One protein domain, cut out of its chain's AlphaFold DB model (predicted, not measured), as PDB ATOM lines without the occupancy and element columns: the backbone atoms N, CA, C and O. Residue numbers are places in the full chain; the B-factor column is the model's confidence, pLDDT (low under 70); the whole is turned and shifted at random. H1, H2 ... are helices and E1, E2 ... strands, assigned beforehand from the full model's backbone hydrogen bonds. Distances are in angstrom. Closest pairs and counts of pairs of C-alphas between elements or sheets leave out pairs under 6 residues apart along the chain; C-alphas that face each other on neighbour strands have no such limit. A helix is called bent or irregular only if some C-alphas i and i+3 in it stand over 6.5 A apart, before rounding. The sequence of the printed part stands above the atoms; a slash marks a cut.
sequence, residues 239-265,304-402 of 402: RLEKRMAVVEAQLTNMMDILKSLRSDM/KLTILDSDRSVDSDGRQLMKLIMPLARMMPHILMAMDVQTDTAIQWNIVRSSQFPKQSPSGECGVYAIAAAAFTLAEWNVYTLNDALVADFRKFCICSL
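This is residues 239 to 265 and 304 to 402 of the 402 residues of the protein "ULP_PROTEASE domain-containing protein" of Dorcoceras hygrometricum (UniProt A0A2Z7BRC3). This is a loose assembly of three parts: helix H3 lies in the middle with H4 meeting it nearly at right angles, the long helix H1 lies at one end, and a two-strand ribbon, E1 and E2, with the kinked helix H2 near it lies at the other. The printed part has 126 residues, ordered H1, E1, H2, E2, H3, H4, with a sheet E1, E2 that is parallel; the class is mostly helix. The whole is loose, with a radius of gyration of the C-alphas of 18.2 A and spans of 48 by 40 by 29 A.

Begin at H1, residues 239 to 265, which touches no helix; residues 239 to 246 stand free. Past the cut, look at E1, residues 304 to 307, H2, residues 319 to 338, and E2, residues 350 to 353: they form a strand-helix-strand unit, two parallel neighbour strands with a helix between them in the chain, and its crossover is right-handed. Across E1 and E2, find N 305 and O 350 within hydrogen-bond range at 2.9 A, and N 352 and O 305 at 2.8 A. H2 and E2 are near each other, with 8 pairs of C-alphas within 10 A. H2 has a kink of 33 degrees near residue 331, and is only just irregular: C-alphas 330 and 333 are 6.9 A apart. H3, residues 366 to 378, touches H4, residues 388 to 400, about perpendicular at 89 degrees; the closest C-alphas are those of Tyr 369 and Val 391, 6.4 A apart, and H3 touches with residues 368 to 372 alone, H4 with 391 to 395 alone. H1 is apart from H2, E2, H3 and H4. In H1, H3 and H4 every O i to N i+4 pair is within hydrogen-bond range; in H2 12 of 16 are.

Find C-alpha 239 at (148.914, 82.818, 162.636); from there H1 runs 39.1 A to C-alpha 265. H2 runs 29.2 A, H3 18.3 A, and H4 18.2 A, ending at C-alpha 400 at (150.164, 102.610, 155.977). E1, of four residues, begins at C-alpha 304 at (118.335, 110.688, 144.787), and E2 has four residues too.

The C-alphas farthest apart are those of Arg 239 and Asp 317, 53.2 A. Residues 266 to 303 are not printed, and C-alphas 265 and 304 are 27.3 A apart across this cut. The links E1 to H2, H2 to E2 and E2 to H3 are long, and H3 to H4 is short. The mean pLDDT of the printed part is 87.2; residues 251, 254 to 255, 258, 261, 264 to 265 and 314 are under 70.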
ATOM      1  N   ARG A 239     148.377  81.731 163.471       87.69
ATOM      2  CA  ARG A 239     148.914  82.818 162.636       87.69
ATOM      3  C   ARG A 239     147.798  83.694 162.054       87.69
ATOM      4  O   ARG A 239     148.023  84.887 161.860       87.69
ATOM      5  N   LEU A 240     146.627  83.129 161.761       81.50
ATOM      6  CA  LEU A 240     145.471  83.871 161.259       81.50
ATOM      7  C   LEU A 240     144.808  84.691 162.370       81.50
ATOM      8  O   LEU A 240     144.580  85.879 162.166       81.50
ATOM      9  N   GLU A 241     144.596  84.106 163.548       89.81
ATOM     10  CA  GLU A 241     144.066  84.795 164.734       89.81
ATOM     11  C   GLU A 241     144.936  85.997 165.105       89.81
ATOM     12  O   GLU A 241     144.438  87.108 165.270       89.81
ATOM     13  N   LYS A 242     146.264  85.818 165.111       91.38
ATOM     14  CA  LYS A 242     147.194  86.920 165.380       91.38
ATOM     15  C   LYS A 242     147.110  88.036 164.333       91.38
ATOM     16  O   LYS A 242     147.294  89.198 164.672       91.38
ATOM     17  N   ARG A 243     146.832  87.712 163.065       86.88
ATOM     18  CA  ARG A 243     146.630  88.722 162.011       86.88
ATOM     19  C   ARG A 243     145.274  89.416 162.139       86.88
ATOM     20  O   ARG A 243     145.209  90.613 161.895       86.88
ATOM     21  N   MET A 244     144.230  88.696 162.542       80.62
ATOM     22  CA  MET A 244     142.896  89.255 162.773       80.62
ATOM     23  C   MET A 244     142.897  90.233 163.951       80.62
ATOM     24  O   MET A 244     142.385  91.336 163.806       80.62
ATOM     25  N   ALA A 245     143.580  89.896 165.049       87.75
ATOM     26  CA  ALA A 245     143.731  90.789 166.199       87.75
ATOM     27  C   ALA A 245     144.455  92.105 165.842       87.75
ATOM     28  O   ALA A 245     144.105  93.167 166.350       87.75
ATOM     29  N   VAL A 246     145.443  92.060 164.937       86.69
ATOM     30  CA  VAL A 246     146.116  93.275 164.437       86.69
ATOM     31  C   VAL A 246     145.164  94.133 163.599       86.69
ATOM     32  O   VAL A 246     145.162  95.351 163.750       86.69
ATOM     33  N   VAL A 247     144.337  93.515 162.751       75.06
ATOM     34  CA  VAL A 247     143.328  94.231 161.950       75.06
ATOM     35  C   VAL A 247     142.256  94.855 162.843       75.06
ATOM     36  O   VAL A 247     141.879  96.003 162.630       75.06
ATOM     37  N   GLU A 248     141.799  94.141 163.868       79.00
ATOM     38  CA  GLU A 248     140.822  94.651 164.832       79.00
ATOM     39  C   GLU A 248     141.379  95.853 165.607       79.00
ATOM     40  O   GLU A 248     140.727  96.892 165.679       79.00
ATOM     41  N   ALA A 249     142.626  95.767 166.084       83.62
ATOM     42  CA  ALA A 249     143.309  96.885 166.733       83.62
ATOM     43  C   ALA A 249     143.526  98.088 165.793       83.62
ATOM     44  O   ALA A 249     143.475  99.240 166.222       83.62
ATOM     45  N   GLN A 250     143.760  97.849 164.498       75.62
ATOM     46  CA  GLN A 250     143.820  98.927 163.507       75.62
ATOM     47  C   GLN A 250     142.450  99.573 163.283       75.62
ATOM     48  O   GLN A 250     142.370 100.794 163.153       75.62
ATOM     49  N   LEU A 251     141.374  98.784 163.263       67.06
ATOM     50  CA  LEU A 251     140.014  99.287 163.089       67.06
ATOM     51  C   LEU A 251     139.543 100.105 164.298       67.06
ATOM     52  O   LEU A 251     138.916 101.146 164.116       67.06
ATOM     53  N   THR A 252     139.873  99.687 165.522       79.94
ATOM     54  CA  THR A 252     139.560 100.470 166.728       79.94
ATOM     55  C   THR A 252     140.328 101.789 166.750       79.94
ATOM     56  O   THR A 252     139.718 102.835 166.961       79.94
ATOM     57  N   ASN A 253     141.620 101.773 166.407       77.75
ATOM     58  CA  ASN A 253     142.417 102.993 166.262       77.75
ATOM     59  C   ASN A 253     141.838 103.929 165.181       77.75
ATOM     60  O   ASN A 253     141.729 105.133 165.387       77.75
ATOM     61  N   MET A 254     141.371 103.380 164.055       58.19
ATOM     62  CA  MET A 254     140.678 104.148 163.014       58.19
ATOM     63  C   MET A 254     139.407 104.811 163.555       58.19
ATOM     64  O   MET A 254     139.192 105.999 163.333       58.19
ATOM     65  N   MET A 255     138.593 104.069 164.308       69.69
ATOM     66  CA  MET A 255     137.380 104.595 164.935       69.69
ATOM     67  C   MET A 255     137.694 105.750 165.894       69.69
ATOM     68  O   MET A 255     136.951 106.729 165.945       69.69
ATOM     69  N   ASP A 256     138.797 105.658 166.634       76.75
ATOM     70  CA  ASP A 256     139.218 106.685 167.584       76.75
ATOM     71  C   ASP A 256     139.828 107.911 166.892       76.75
ATOM     72  O   ASP A 256     139.518 109.034 167.287       76.75
ATOM     73  N   ILE A 257     140.577 107.738 165.797       70.88
ATOM     74  CA  ILE A 257     141.017 108.850 164.937       70.88
ATOM     75  C   ILE A 257     139.802 109.560 164.333       70.88
ATOM     76  O   ILE A 257     139.728 110.786 164.375       70.88
ATOM     77  N   LEU A 258     138.816 108.818 163.821       64.31
ATOM     78  CA  LEU A 258     137.588 109.400 163.273       64.31
ATOM     79  C   LEU A 258     136.789 110.149 164.352       64.31
ATOM     80  O   LEU A 258     136.280 111.240 164.096       64.31
ATOM     81  N   LYS A 259     136.718 109.618 165.580       75.44
ATOM     82  CA  LYS A 259     136.131 110.324 166.732       75.44
ATOM     83  C   LYS A 259     136.931 111.570 167.123       75.44
ATOM     84  O   LYS A 259     136.316 112.584 167.446       75.44
ATOM     85  N   SER A 260     138.264 111.520 167.075       75.62
ATOM     86  CA  SER A 260     139.136 112.671 167.348       75.62
ATOM     87  C   SER A 260     138.922 113.771 166.312       75.62
ATOM     88  O   SER A 260     138.611 114.898 166.677       75.62
ATOM     89  N   LEU A 261     138.957 113.428 165.021       58.41
ATOM     90  CA  LEU A 261     138.668 114.352 163.922       58.41
ATOM     91  C   LEU A 261     137.257 114.943 164.033       58.41
ATOM     92  O   LEU A 261     137.059 116.139 163.813       58.41
ATOM     93  N   ARG A 262     136.271 114.128 164.436       72.56
ATOM     94  CA  ARG A 262     134.916 114.604 164.744       72.56
ATOM     95  C   ARG A 262     134.927 115.633 165.878       72.56
ATOM     96  O   ARG A 262     134.247 116.651 165.760       72.56
ATOM     97  N   SER A 263     135.676 115.391 166.953       73.56
ATOM     98  CA  SER A 263     135.821 116.320 168.083       73.56
ATOM     99  C   SER A 263     136.465 117.643 167.652       73.56
ATOM    100  O   SER A 263     135.928 118.715 167.939       73.56
ATOM    101  N   ASP A 264     137.555 117.579 166.887       60.59
ATOM    102  CA  ASP A 264     138.311 118.749 166.427       60.59
ATOM    103  C   ASP A 264     137.503 119.611 165.450       60.59
ATOM    104  O   ASP A 264     137.485 120.839 165.526       60.59
ATOM    105  N   MET A 265     136.741 118.980 164.560       48.06
ATOM    106  CA  MET A 265     135.868 119.704 163.642       48.06
ATOM    107  C   MET A 265     134.666 120.336 164.368       48.06
ATOM    108  O   MET A 265     134.246 121.448 164.032       48.06
ATOM    109  N   LYS A 304     117.336 109.767 145.332       92.38
ATOM    110  CA  LYS A 304     118.335 110.688 144.787       92.38
ATOM    111  C   LYS A 304     119.654 109.971 144.531       92.38
ATOM    112  O   LYS A 304     120.355 109.603 145.471       92.38
ATOM    113  N   LEU A 305     120.045 109.866 143.262       93.38
ATOM    114  CA  LEU A 305     121.369 109.389 142.861       93.38
ATOM    115  C   LEU A 305     122.305 110.587 142.685       93.38
ATOM    116  O   LEU A 305     122.185 111.342 141.722       93.38
ATOM    117  N   THR A 306     123.244 110.773 143.613       93.38
ATOM    118  CA  THR A 306     124.200 111.888 143.540       93.38
ATOM    119  C   THR A 306     125.506 111.452 142.886       93.38
ATOM    120  O   THR A 306     126.130 110.489 143.322       93.38
ATOM    121  N   ILE A 307     125.943 112.191 141.867       93.50
ATOM    122  CA  ILE A 307     127.218 111.987 141.178       93.50
ATOM    123  C   ILE A 307     128.243 112.983 141.727       93.50
ATOM    124  O   ILE A 307     128.032 114.200 141.664       93.50
ATOM    125  N   LEU A 308     129.357 112.454 142.233       93.88
ATOM    126  CA  LEU A 308     130.501 113.217 142.729       93.88
ATOM    127  C   LEU A 308     131.667 113.073 141.743       93.88
ATOM    128  O   LEU A 308     132.103 111.961 141.458       93.88
ATOM    129  N   ASP A 309     132.152 114.194 141.212       93.12
ATOM    130  CA  ASP A 309     133.222 114.245 140.209       93.12
ATOM    131  C   ASP A 309     134.276 115.275 140.635       93.12
ATOM    132  O   ASP A 309     134.017 116.482 140.609       93.12
ATOM    133  N   SER A 310     135.445 114.793 141.070       93.44
ATOM    134  CA  SER A 310     136.545 115.647 141.534       93.44
ATOM    135  C   SER A 310     137.294 116.330 140.396       93.44
ATOM    136  O   SER A 310     137.935 117.354 140.617       93.44
ATOM    137  N   ASP A 311     137.253 115.782 139.185       88.56
ATOM    138  CA  ASP A 311     138.048 116.297 138.076       88.56
ATOM    139  C   ASP A 311     137.307 117.425 137.353       88.56
ATOM    140  O   ASP A 311     137.918 118.353 136.819       88.56
ATOM    141  N   ARG A 312     135.966 117.362 137.353       81.00
ATOM    142  CA  ARG A 312     135.060 118.246 136.597       81.00
ATOM    143  C   ARG A 312     135.367 118.298 135.091       81.00
ATOM    144  O   ARG A 312     134.775 119.108 134.382       81.00
ATOM    145  N   SER A 313     136.296 117.471 134.607       74.06
ATOM    146  CA  SER A 313     136.889 117.560 133.270       74.06
ATOM    147  C   SER A 313     136.298 116.532 132.309       74.06
ATOM    148  O   SER A 313     136.163 116.810 131.121       74.06
ATOM    149  N   VAL A 314     135.901 115.366 132.835       64.38
ATOM    150  CA  VAL A 314     135.588 114.177 132.026       64.38
ATOM    151  C   VAL A 314     134.335 114.379 131.175       64.38
ATOM    152  O   VAL A 314     134.150 113.703 130.167       64.38
ATOM    153  N   ASP A 315     133.493 115.346 131.536       70.00
ATOM    154  CA  ASP A 315     132.334 115.706 130.741       70.00
ATOM    155  C   ASP A 315     131.835 117.103 131.125       70.00
ATOM    156  O   ASP A 315     131.090 117.256 132.098       70.00
ATOM    157  N   SER A 316     132.274 118.145 130.414       73.00
ATOM    158  CA  SER A 316     131.869 119.528 130.707       73.00
ATOM    159  C   SER A 316     130.358 119.739 130.584       73.00
ATOM    160  O   SER A 316     129.814 120.619 131.243       73.00
ATOM    161  N   ASP A 317     129.675 118.924 129.770       79.94
ATOM    162  CA  ASP A 317     128.225 118.999 129.570       79.94
ATOM    163  C   ASP A 317     127.437 117.909 130.324       79.94
ATOM    164  O   ASP A 317     126.219 118.012 130.470       79.94
ATOM    165  N   GLY A 318     128.119 116.894 130.861       81.94
ATOM    166  CA  GLY A 318     127.517 115.813 131.647       81.94
ATOM    167  C   GLY A 318     126.667 114.833 130.831       81.94
ATOM    168  O   GLY A 318     126.048 113.941 131.419       81.94
ATOM    169  N   ARG A 319     126.602 114.967 129.500       87.56
ATOM    170  CA  ARG A 319     125.748 114.138 128.641       87.56
ATOM    171  C   ARG A 319     126.305 112.738 128.443       87.56
ATOM    172  O   ARG A 319     125.519 111.793 128.389       87.56
ATOM    173  N   GLN A 320     127.618 112.570 128.321       88.19
ATOM    174  CA  GLN A 320     128.241 111.245 128.247       88.19
ATOM    175  C   GLN A 320     128.077 110.497 129.567       88.19
ATOM    176  O   GLN A 320     127.674 109.335 129.574       88.19
ATOM    177  N   LEU A 321     128.305 111.189 130.681       88.12
ATOM    178  CA  LEU A 321     128.107 110.640 132.015       88.12
ATOM    179  C   LEU A 321     126.655 110.191 132.214       88.12
ATOM    180  O   LEU A 321     126.397 109.076 132.668       88.12
ATOM    181  N   MET A 322     125.697 111.018 131.789       89.38
ATOM    182  CA  MET A 322     124.280 110.681 131.879       89.38
ATOM    183  C   MET A 322     123.899 109.499 130.977       89.38
ATOM    184  O   MET A 322     123.119 108.647 131.399       89.38
ATOM    185  N   LYS A 323     124.483 109.375 129.775       92.81
ATOM    186  CA  LYS A 323     124.278 108.204 128.897       92.81
ATOM    187  C   LYS A 323     124.699 106.890 129.560       92.81
ATOM    188  O   LYS A 323     124.081 105.866 129.290       92.81
ATOM    189  N   LEU A 324     125.721 106.918 130.415       90.88
ATOM    190  CA  LEU A 324     126.217 105.735 131.123       90.88
ATOM    191  C   LEU A 324     125.428 105.432 132.400       90.88
ATOM    192  O   LEU A 324     125.220 104.269 132.732       90.88
ATOM    193  N   ILE A 325     124.967 106.465 133.104       92.12
ATOM    194  CA  ILE A 325     124.250 106.305 134.375       92.12
ATOM    195  C   ILE A 325     122.767 105.996 134.158       92.12
ATOM    196  O   ILE A 325     122.182 105.260 134.946       92.12
ATOM    197  N   MET A 326     122.153 106.492 133.080       93.19
ATOM    198  CA  MET A 326     120.724 106.292 132.823       93.19
ATOM    199  C   MET A 326     120.314 104.807 132.771       93.19
ATOM    200  O   MET A 326     119.334 104.448 133.425       93.19
ATOM    201  N   PRO A 327     121.036 103.906 132.070       93.94
ATOM    202  CA  PRO A 327     120.728 102.478 132.113       93.94
ATOM    203  C   PRO A 327     120.879 101.886 133.518       93.94
ATOM    204  O   PRO A 327     120.053 101.076 133.924       93.94
ATOM    205  N   LEU A 328     121.890 102.315 134.283       91.50
ATOM    206  CA  LEU A 328     122.110 101.843 135.652       91.50
ATOM    207  C   LEU A 328     120.960 102.251 136.581       91.50
ATOM    208  O   LEU A 328     120.428 101.407 137.295       91.50
ATOM    209  N   ALA A 329     120.530 103.512 136.522       91.88
ATOM    210  CA  ALA A 329     119.400 104.010 137.303       91.88
ATOM    211  C   ALA A 329     118.095 103.266 136.966       91.88
ATOM    212  O   ALA A 329     117.315 102.968 137.864       91.88
ATOM    213  N   ARG A 330     117.888 102.894 135.693       92.12
ATOM    214  CA  ARG A 330     116.744 102.067 135.266       92.12
ATOM    215  C   ARG A 330     116.816 100.626 135.772       92.12
ATOM    216  O   ARG A 330     115.783 100.038 136.052       92.12
ATOM    217  N   MET A 331     118.013 100.056 135.893       93.62
ATOM    218  CA  MET A 331     118.190  98.703 136.437       93.62
ATOM    219  C   MET A 331     118.075  98.659 137.964       93.62
ATOM    220  O   MET A 331     117.798  97.599 138.522       93.62
ATOM    221  N   MET A 332     118.276  99.785 138.648       92.25
ATOM    222  CA  MET A 332     118.397  99.814 140.102       92.25
ATOM    223  C   MET A 332     117.162  99.295 140.857       92.25
ATOM    224  O   MET A 332     117.354  98.475 141.753       92.25
ATOM    225  N   PRO A 333     115.912  99.659 140.499       90.62
ATOM    226  CA  PRO A 333     114.726  99.084 141.140       90.62
ATOM    227  C   PRO A 333     114.651  97.561 140.987       90.62
ATOM    228  O   PRO A 333     114.279  96.865 141.923       90.62
ATOM    229  N   HIS A 334     115.067  97.022 139.836       90.12
ATOM    230  CA  HIS A 334     115.096  95.574 139.613       90.12
ATOM    231  C   HIS A 334     116.157  94.878 140.473       90.12
ATOM    232  O   HIS A 334     115.908  93.794 140.992       90.12
ATOM    233  N   ILE A 335     117.327  95.502 140.654       91.56
ATOM    234  CA  ILE A 335     118.384  94.988 141.537       91.56
ATOM    235  C   ILE A 335     117.920  95.016 142.997       91.56
ATOM    236  O   ILE A 335     118.094  94.031 143.705       91.56
ATOM    237  N   LEU A 336     117.303  96.117 143.435       90.12
ATOM    238  CA  LEU A 336     116.776  96.257 144.793       90.12
ATOM    239  C   LEU A 336     115.660  95.240 145.062       90.12
ATOM    240  O   LEU A 336     115.713  94.541 146.069       90.12
ATOM    241  N   MET A 337     114.741  95.054 144.115       90.81
ATOM    242  CA  MET A 337     113.709  94.018 144.186       90.81
ATOM    243  C   MET A 337     114.307  92.605 144.266       90.81
ATOM    244  O   MET A 337     113.853  91.791 145.061       90.81
ATOM    245  N   ALA A 338     115.357  92.308 143.492       92.38
ATOM    246  CA  ALA A 338     116.053  91.020 143.564       92.38
ATOM    247  C   ALA A 338     116.789  90.799 144.901       92.38
ATOM    248  O   ALA A 338     117.086  89.661 145.256       92.38
ATOM    249  N   MET A 339     117.079  91.874 145.637       92.25
ATOM    250  CA  MET A 339     117.635  91.848 146.993       92.25
ATOM    251  C   MET A 339     116.551  91.839 148.085       92.25
ATOM    252  O   MET A 339     116.879  92.061 149.249       92.25
ATOM    253  N   ASP A 340     115.285  91.607 147.719       92.88
ATOM    254  CA  ASP A 340     114.120  91.651 148.616       92.88
ATOM    255  C   ASP A 340     113.925  93.022 149.298       92.88
ATOM    256  O   ASP A 340     113.314  93.151 150.357       92.88
ATOM    257  N   VAL A 341     114.453  94.087 148.681       90.25
ATOM    258  CA  VAL A 341     114.200  95.467 149.100       90.25
ATOM    259  C   VAL A 341     112.921  95.925 148.413       90.25
ATOM    260  O   VAL A 341     112.862  96.046 147.188       90.25
ATOM    261  N   GLN A 342     111.886  96.189 149.209       86.81
ATOM    262  CA  GLN A 342     110.597  96.657 148.715       86.81
ATOM    263  C   GLN A 342     110.744  98.071 148.132       86.81
ATOM    264  O   GLN A 342     110.745  99.065 148.852       86.81
ATOM    265  N   THR A 343     110.893  98.161 146.812       86.25
ATOM    266  CA  THR A 343     110.931  99.430 146.078       86.25
ATOM    267  C   THR A 343     109.818  99.468 145.054       86.25
ATOM    268  O   THR A 343     109.664  98.520 144.281       86.25
ATOM    269  N   ASP A 344     109.077 100.569 145.000       85.69
ATOM    270  CA  ASP A 344     108.140 100.793 143.909       85.69
ATOM    271  C   ASP A 344     108.927 101.002 142.601       85.69
ATOM    272  O   ASP A 344     109.789 101.873 142.484       85.69
ATOM    273  N   THR A 345     108.658 100.157 141.605       81.31
ATOM    274  CA  THR A 345     109.272 100.239 140.273       81.31
ATOM    275  C   THR A 345     108.933 101.532 139.536       81.31
ATOM    276  O   THR A 345     109.634 101.890 138.592       81.31
ATOM    277  N   ALA A 346     107.884 102.240 139.966       86.44
ATOM    278  CA  ALA A 346     107.540 103.562 139.469       86.44
ATOM    279  C   ALA A 346     108.419 104.680 140.062       86.44
ATOM    280  O   ALA A 346     108.332 105.815 139.591       86.44
ATOM    281  N   ILE A 347     109.284 104.391 141.049       84.44
ATOM    282  CA  ILE A 347     110.162 105.406 141.642       84.44
ATOM    283  C   ILE A 347     111.155 105.900 140.593       84.44
ATOM    284  O   ILE A 347     112.091 105.212 140.174       84.44
ATOM    285  N   GLN A 348     110.961 107.154 140.201       86.44
ATOM    286  CA  GLN A 348     111.888 107.865 139.348       86.44
ATOM    287  C   GLN A 348     113.115 108.283 140.163       86.44
ATOM    288  O   GLN A 348     113.014 108.994 141.163       86.44
ATOM    289  N   TRP A 349     114.296 107.872 139.706       91.38
ATOM    290  CA  TRP A 349     115.554 108.308 140.300       91.38
ATOM    291  C   TRP A 349     115.871 109.745 139.890       91.38
ATOM    292  O   TRP A 349     116.014 110.050 138.703       91.38
ATOM    293  N   ASN A 350     116.041 110.623 140.875       92.56
ATOM    294  CA  ASN A 350     116.539 111.973 140.663       92.56
ATOM    295  C   ASN A 350     118.073 111.942 140.607       92.56
ATOM    296  O   ASN A 350     118.754 111.888 141.635       92.56
ATOM    297  N   ILE A 351     118.621 111.923 139.392       92.94
ATOM    298  CA  ILE A 351     120.068 111.893 139.163       92.94
ATOM    299  C   ILE A 351     120.606 113.324 139.225       92.94
ATOM    300  O   ILE A 351     120.373 114.128 138.325       92.94
ATOM    301  N   VAL A 352     121.367 113.634 140.273       92.50
ATOM    302  CA  VAL A 352     121.913 114.974 140.518       92.50
ATOM    303  C   VAL A 352     123.433 114.935 140.461       92.50
ATOM    304  O   VAL A 352     124.083 114.265 141.258       92.50
ATOM    305  N   ARG A 353     124.030 115.707 139.550       90.62
ATOM    306  CA  ARG A 353     125.477 115.959 139.560       90.62
ATOM    307  C   ARG A 353     125.775 117.127 140.485       90.62
ATOM    308  O   ARG A 353     125.264 118.225 140.276       90.62
ATOM    309  N   SER A 354     126.603 116.905 141.501       91.62
ATOM    310  CA  SER A 354     126.927 117.979 142.434       91.62
ATOM    311  C   SER A 354     127.978 118.922 141.853       91.62
ATOM    312  O   SER A 354     129.125 118.537 141.635       91.62
ATOM    313  N   SER A 355     127.602 120.183 141.639       89.81
ATOM    314  CA  SER A 355     128.522 121.253 141.221       89.81
ATOM    315  C   SER A 355     129.416 121.754 142.360       89.81
ATOM    316  O   SER A 355     130.423 122.425 142.119       89.81
ATOM    317  N   GLN A 356     129.066 121.424 143.605       92.81
ATOM    318  CA  GLN A 356     129.780 121.845 144.809       92.81
ATOM    319  C   GLN A 356     130.873 120.858 145.224       92.81
ATOM    320  O   GLN A 356     131.623 121.145 146.154       92.81
ATOM    321  N   PHE A 357     130.996 119.709 144.549       93.00
ATOM    322  CA  PHE A 357     132.013 118.733 144.920       93.00
ATOM    323  C   PHE A 357     133.431 119.307 144.710       93.00
ATOM    324  O   PHE A 357     133.686 119.917 143.659       93.00
ATOM    325  N   PRO A 358     134.334 119.176 145.701       92.25
ATOM    326  CA  PRO A 358     135.672 119.752 145.654       92.25
ATOM    327  C   PRO A 358     136.445 119.304 144.417       92.25
ATOM    328  O   PRO A 358     136.478 118.119 144.083       92.25
ATOM    329  N   LYS A 359     137.066 120.269 143.734       93.75
ATOM    330  CA  LYS A 359     137.938 119.979 142.597       93.75
ATOM    331  C   LYS A 359     139.281 119.472 143.124       93.75
ATOM    332  O   LYS A 359     139.840 120.098 144.019       93.75
ATOM    333  N   GLN A 360     139.787 118.374 142.573       91.81
ATOM    334  CA  GLN A 360     141.139 117.899 142.871       91.81
ATOM    335  C   GLN A 360     142.181 118.879 142.314       91.81
ATOM    336  O   GLN A 360     142.046 119.340 141.176       91.81
ATOM    337  N   SER A 361     143.219 119.192 143.091       88.06
ATOM    338  CA  SER A 361     144.327 120.034 142.626       88.06
ATOM    339  C   SER A 361     145.364 119.259 141.797       88.06
ATOM    340  O   SER A 361     145.731 119.735 140.720       88.06
ATOM    341  N   PRO A 362     145.846 118.076 142.229       82.31
ATOM    342  CA  PRO A 362     146.776 117.278 141.436       82.31
ATOM    343  C   PRO A 362     146.058 116.337 140.457       82.31
ATOM    344  O   PRO A 362     145.111 115.626 140.805       82.31
ATOM    345  N   SER A 363     146.568 116.259 139.225       83.38
ATOM    346  CA  SER A 363     146.144 115.236 138.266       83.38
ATOM    347  C   SER A 363     146.476 113.837 138.797       83.38
ATOM    348  O   SER A 363     147.622 113.573 139.160       83.38
ATOM    349  N   GLY A 364     145.500 112.928 138.795       86.38
ATOM    350  CA  GLY A 364     145.702 111.517 139.154       86.38
ATOM    351  C   GLY A 364     145.247 111.111 140.560       86.38
ATOM    352  O   GLY A 364     145.343 109.932 140.895       86.38
ATOM    353  N   GLU A 365     144.699 112.026 141.365       91.69
ATOM    354  CA  GLU A 365     144.137 111.691 142.685       91.69
ATOM    355  C   GLU A 365     142.639 111.344 142.668       91.69
ATOM    356  O   GLU A 365     142.064 111.060 143.719       91.69
ATOM    357  N   CYS A 366     142.008 111.264 141.491       92.81
ATOM    358  CA  CYS A 366     140.568 111.010 141.357       92.81
ATOM    359  C   CYS A 366     140.123 109.720 142.055       92.81
ATOM    360  O   CYS A 366     139.091 109.690 142.722       92.81
ATOM    361  N   GLY A 367     140.950 108.671 141.989       92.94
ATOM    362  CA  GLY A 367     140.694 107.422 142.701       92.94
ATOM    363  C   GLY A 367     140.703 107.589 144.224       92.94
ATOM    364  O   GLY A 367     139.874 106.989 144.903       92.94
ATOM    365  N   VAL A 368     141.594 108.426 144.768       94.62
ATOM    366  CA  VAL A 368     141.663 108.691 146.215       94.62
ATOM    367  C   VAL A 368     140.473 109.540 146.654       94.62
ATOM    368  O   VAL A 368     139.839 109.206 147.649       94.62
ATOM    369  N   TYR A 369     140.113 110.566 145.876       95.56
ATOM    370  CA  TYR A 369     138.910 111.372 146.101       95.56
ATOM    371  C   TYR A 369     137.643 110.519 146.131       95.56
ATOM    372  O   TYR A 369     136.819 110.680 147.026       95.56
ATOM    373  N   ALA A 370     137.498 109.581 145.197       95.00
ATOM    374  CA  ALA A 370     136.347 108.690 145.146       95.00
ATOM    375  C   ALA A 370     136.256 107.769 146.374       95.00
ATOM    376  O   ALA A 370     135.177 107.605 146.943       95.00
ATOM    377  N   ILE A 371     137.382 107.194 146.817       95.31
ATOM    378  CA  ILE A 371     137.412 106.339 148.014       95.31
ATOM    379  C   ILE A 371     137.143 107.173 149.275       95.31
ATOM    380  O   ILE A 371     136.358 106.755 150.124       95.31
ATOM    381  N   ALA A 372     137.745 108.360 149.388       95.88
ATOM    382  CA  ALA A 372     137.522 109.265 150.511       95.88
ATOM    383  C   ALA A 372     136.062 109.742 150.571       95.88
ATOM    384  O   ALA A 372     135.467 109.745 151.644       95.88
ATOM    385  N   ALA A 373     135.453 110.069 149.427       96.19
ATOM    386  CA  ALA A 373     134.041 110.428 149.341       96.19
ATOM    387  C   ALA A 373     133.133 109.279 149.780       96.19
ATOM    388  O   ALA A 373     132.241 109.499 150.591       96.19
ATOM    389  N   ALA A 374     133.398 108.051 149.322       95.00
ATOM    390  CA  ALA A 374     132.660 106.874 149.777       95.00
ATOM    391  C   ALA A 374     132.768 106.691 151.301       95.00
ATOM    392  O   ALA A 374     131.760 106.472 151.967       95.00
ATOM    393  N   ALA A 375     133.976 106.826 151.859       94.94
ATOM    394  CA  ALA A 375     134.204 106.716 153.297       94.94
ATOM    395  C   ALA A 375     133.471 107.810 154.090       94.94
ATOM    396  O   ALA A 375     132.852 107.512 155.107       94.94
ATOM    397  N   PHE A 376     133.494 109.058 153.611       95.31
ATOM    398  CA  PHE A 376     132.778 110.170 154.238       95.31
ATOM    399  C   PHE A 376     131.269 109.941 154.201       95.31
ATOM    400  O   PHE A 376     130.620 110.087 155.229       95.31
ATOM    401  N   THR A 377     130.718 109.512 153.065       93.69
ATOM    402  CA  THR A 377     129.293 109.183 152.957       93.69
ATOM    403  C   THR A 377     128.887 108.081 153.928       93.69
ATOM    404  O   THR A 377     127.895 108.234 154.632       93.69
ATOM    405  N   LEU A 378     129.659 106.991 154.003       92.06
ATOM    406  CA  LEU A 378     129.384 105.883 154.925       92.06
ATOM    407  C   LEU A 378     129.488 106.300 156.398       92.06
ATOM    408  O   LEU A 378     128.818 105.720 157.244       92.06
ATOM    409  N   ALA A 379     130.317 107.299 156.705       93.00
ATOM    410  CA  ALA A 379     130.448 107.876 158.039       93.00
ATOM    411  C   ALA A 379     129.423 108.990 158.332       93.00
ATOM    412  O   ALA A 379     129.530 109.641 159.372       93.00
ATOM    413  N   GLU A 380     128.473 109.245 157.422       93.94
ATOM    414  CA  GLU A 380     127.523 110.370 157.478       93.94
ATOM    415  C   GLU A 380     128.214 111.744 157.583       93.94
ATOM    416  O   GLU A 380     127.698 112.710 158.150       93.94
ATOM    417  N   TRP A 381     129.428 111.846 157.047       94.50
ATOM    418  CA  TRP A 381     130.191 113.084 156.996       94.50
ATOM    419  C   TRP A 381     129.878 113.856 155.724       94.50
ATOM    420  O   TRP A 381     129.595 113.303 154.661       94.50
ATOM    421  N   ASN A 382     129.973 115.179 155.827       95.19
ATOM    422  CA  ASN A 382     129.753 116.044 154.685       95.19
ATOM    423  C   ASN A 382     130.884 115.866 153.656       95.19
ATOM    424  O   ASN A 382     131.967 116.414 153.824       95.19
ATOM    425  N   VAL A 383     130.611 115.153 152.562       95.94
ATOM    426  CA  VAL A 383     131.556 114.942 151.449       95.94
ATOM    427  C   VAL A 383     132.083 116.242 150.832       95.94
ATOM    428  O   VAL A 383     133.156 116.246 150.236       95.94
ATOM    429  N   TYR A 384     131.371 117.363 150.997       95.69
ATOM    430  CA  TYR A 384     131.788 118.671 150.487       95.69
ATOM    431  C   TYR A 384     132.905 119.328 151.305       95.69
ATOM    432  O   TYR A 384     133.436 120.350 150.882       95.69
ATOM    433  N   THR A 385     133.284 118.767 152.458       96.06
ATOM    434  CA  THR A 385     134.444 119.250 153.228       96.06
ATOM    435  C   THR A 385     135.767 118.645 152.760       96.06
ATOM    436  O   THR A 385     136.824 119.102 153.205       96.06
ATOM    437  N   LEU A 386     135.728 117.651 151.858       95.75
ATOM    438  CA  LEU A 386     136.929 117.064 151.271       95.75
ATOM    439  C   LEU A 386     137.784 118.140 150.596       95.75
ATOM    440  O   LEU A 386     137.302 119.057 149.942       95.75
ATOM    441  N   ASN A 387     139.089 118.040 150.773       95.69
ATOM    442  CA  ASN A 387     140.065 118.935 150.172       95.69
ATOM    443  C   ASN A 387     141.387 118.180 150.017       95.69
ATOM    444  O   ASN A 387     141.541 117.089 150.572       95.69
ATOM    445  N   ASP A 388     142.340 118.762 149.291       94.50
ATOM    446  CA  ASP A 388     143.596 118.078 148.972       94.50
ATOM    447  C   ASP A 388     144.390 117.674 150.227       94.50
ATOM    448  O   ASP A 388     145.049 116.638 150.225       94.50
ATOM    449  N   ALA A 389     144.305 118.438 151.326       95.56
ATOM    450  CA  ALA A 389     144.989 118.091 152.574       95.56
ATOM    451  C   ALA A 389     144.391 116.825 153.207       95.56
ATOM    452  O   ALA A 389     145.123 115.889 153.530       95.56
ATOM    453  N   LEU A 390     143.058 116.750 153.298       95.12
ATOM    454  CA  LEU A 390     142.363 115.556 153.787       95.12
ATOM    455  C   LEU A 390     142.608 114.345 152.886       95.12
ATOM    456  O   LEU A 390     142.821 113.244 153.385       95.12
ATOM    457  N   VAL A 391     142.614 114.536 151.567       95.00
ATOM    458  CA  VAL A 391     142.883 113.459 150.604       95.00
ATOM    459  C   VAL A 391     144.335 112.983 150.695       95.00
ATOM    460  O   VAL A 391     144.589 111.778 150.641       95.00
ATOM    461  N   ALA A 392     145.293 113.887 150.911       94.56
ATOM    462  CA  ALA A 392     146.688 113.530 151.133       94.56
ATOM    463  C   ALA A 392     146.877 112.716 152.422       94.56
ATOM    464  O   ALA A 392     147.601 111.717 152.414       94.56
ATOM    465  N   ASP A 393     146.213 113.097 153.513       94.81
ATOM    466  CA  ASP A 393     146.267 112.346 154.770       94.81
ATOM    467  C   ASP A 393     145.535 111.005 154.665       94.81
ATOM    468  O   ASP A 393     146.065 109.979 155.101       94.81
ATOM    469  N   PHE A 394     144.394 110.968 153.973       93.38
ATOM    470  CA  PHE A 394     143.683 109.732 153.652       93.38
ATOM    471  C   PHE A 394     144.551 108.781 152.814       93.38
ATOM    472  O   PHE A 394     144.616 107.583 153.083       93.38
ATOM    473  N   ARG A 395     145.304 109.303 151.838       93.81
ATOM    474  CA  ARG A 395     146.269 108.513 151.061       93.81
ATOM    475  C   ARG A 395     147.365 107.929 151.945       93.81
ATOM    476  O   ARG A 395     147.651 106.738 151.824       93.81
ATOM    477  N   LYS A 396     147.990 108.738 152.811       94.69
ATOM    478  CA  LYS A 396     149.017 108.250 153.754       94.69
ATOM    479  C   LYS A 396     148.448 107.124 154.611       94.69
ATOM    480  O   LYS A 396     149.083 106.083 154.744       94.69
ATOM    481  N   PHE A 397     147.229 107.302 155.113       90.44
ATOM    482  CA  PHE A 397     146.521 106.291 155.885       90.44
ATOM    483  C   PHE A 397     146.312 104.984 155.103       90.44
ATOM    484  O   PHE A 397     146.666 103.910 155.596       90.44
ATOM    485  N   CYS A 398     145.806 105.053 153.867       89.75
ATOM    486  CA  CYS A 398     145.638 103.874 153.018       89.75
ATOM    487  C   CYS A 398     146.967 103.162 152.741       89.75
ATOM    488  O   CYS A 398     147.003 101.937 152.767       89.75
ATOM    489  N   ILE A 399     148.051 103.906 152.500       91.12
ATOM    490  CA  ILE A 399     149.383 103.328 152.269       91.12
ATOM    491  C   ILE A 399     149.893 102.616 153.526       91.12
ATOM    492  O   ILE A 399     150.400 101.508 153.414       91.12
ATOM    493  N   CYS A 400     149.731 103.211 154.710       88.94
ATOM    494  CA  CYS A 400     150.164 102.610 155.977       88.94
ATOM    495  C   CYS A 400     149.355 101.366 156.384       88.94
ATOM    496  O   CYS A 400     149.800 100.605 157.240       88.94
ATOM    497  N   SER A 401     148.162 101.181 155.815       80.31
ATOM    498  CA  SER A 401     147.253 100.076 156.152       80.31
ATOM    499  C   SER A 401     147.430  98.841 155.255       80.31
ATOM    500  O   SER A 401     146.832  97.800 155.527       80.31
ATOM    501  N   LEU A 402     148.209  98.953 154.173       76.38
ATOM    502  CA  LEU A 402     148.501  97.885 153.205       76.38
ATOM    503  C   LEU A 402     149.832  97.204 153.505       76.38
ATOM    504  O   LEU A 402     149.899  95.975 153.246       76.38
TER     505      LEU A 402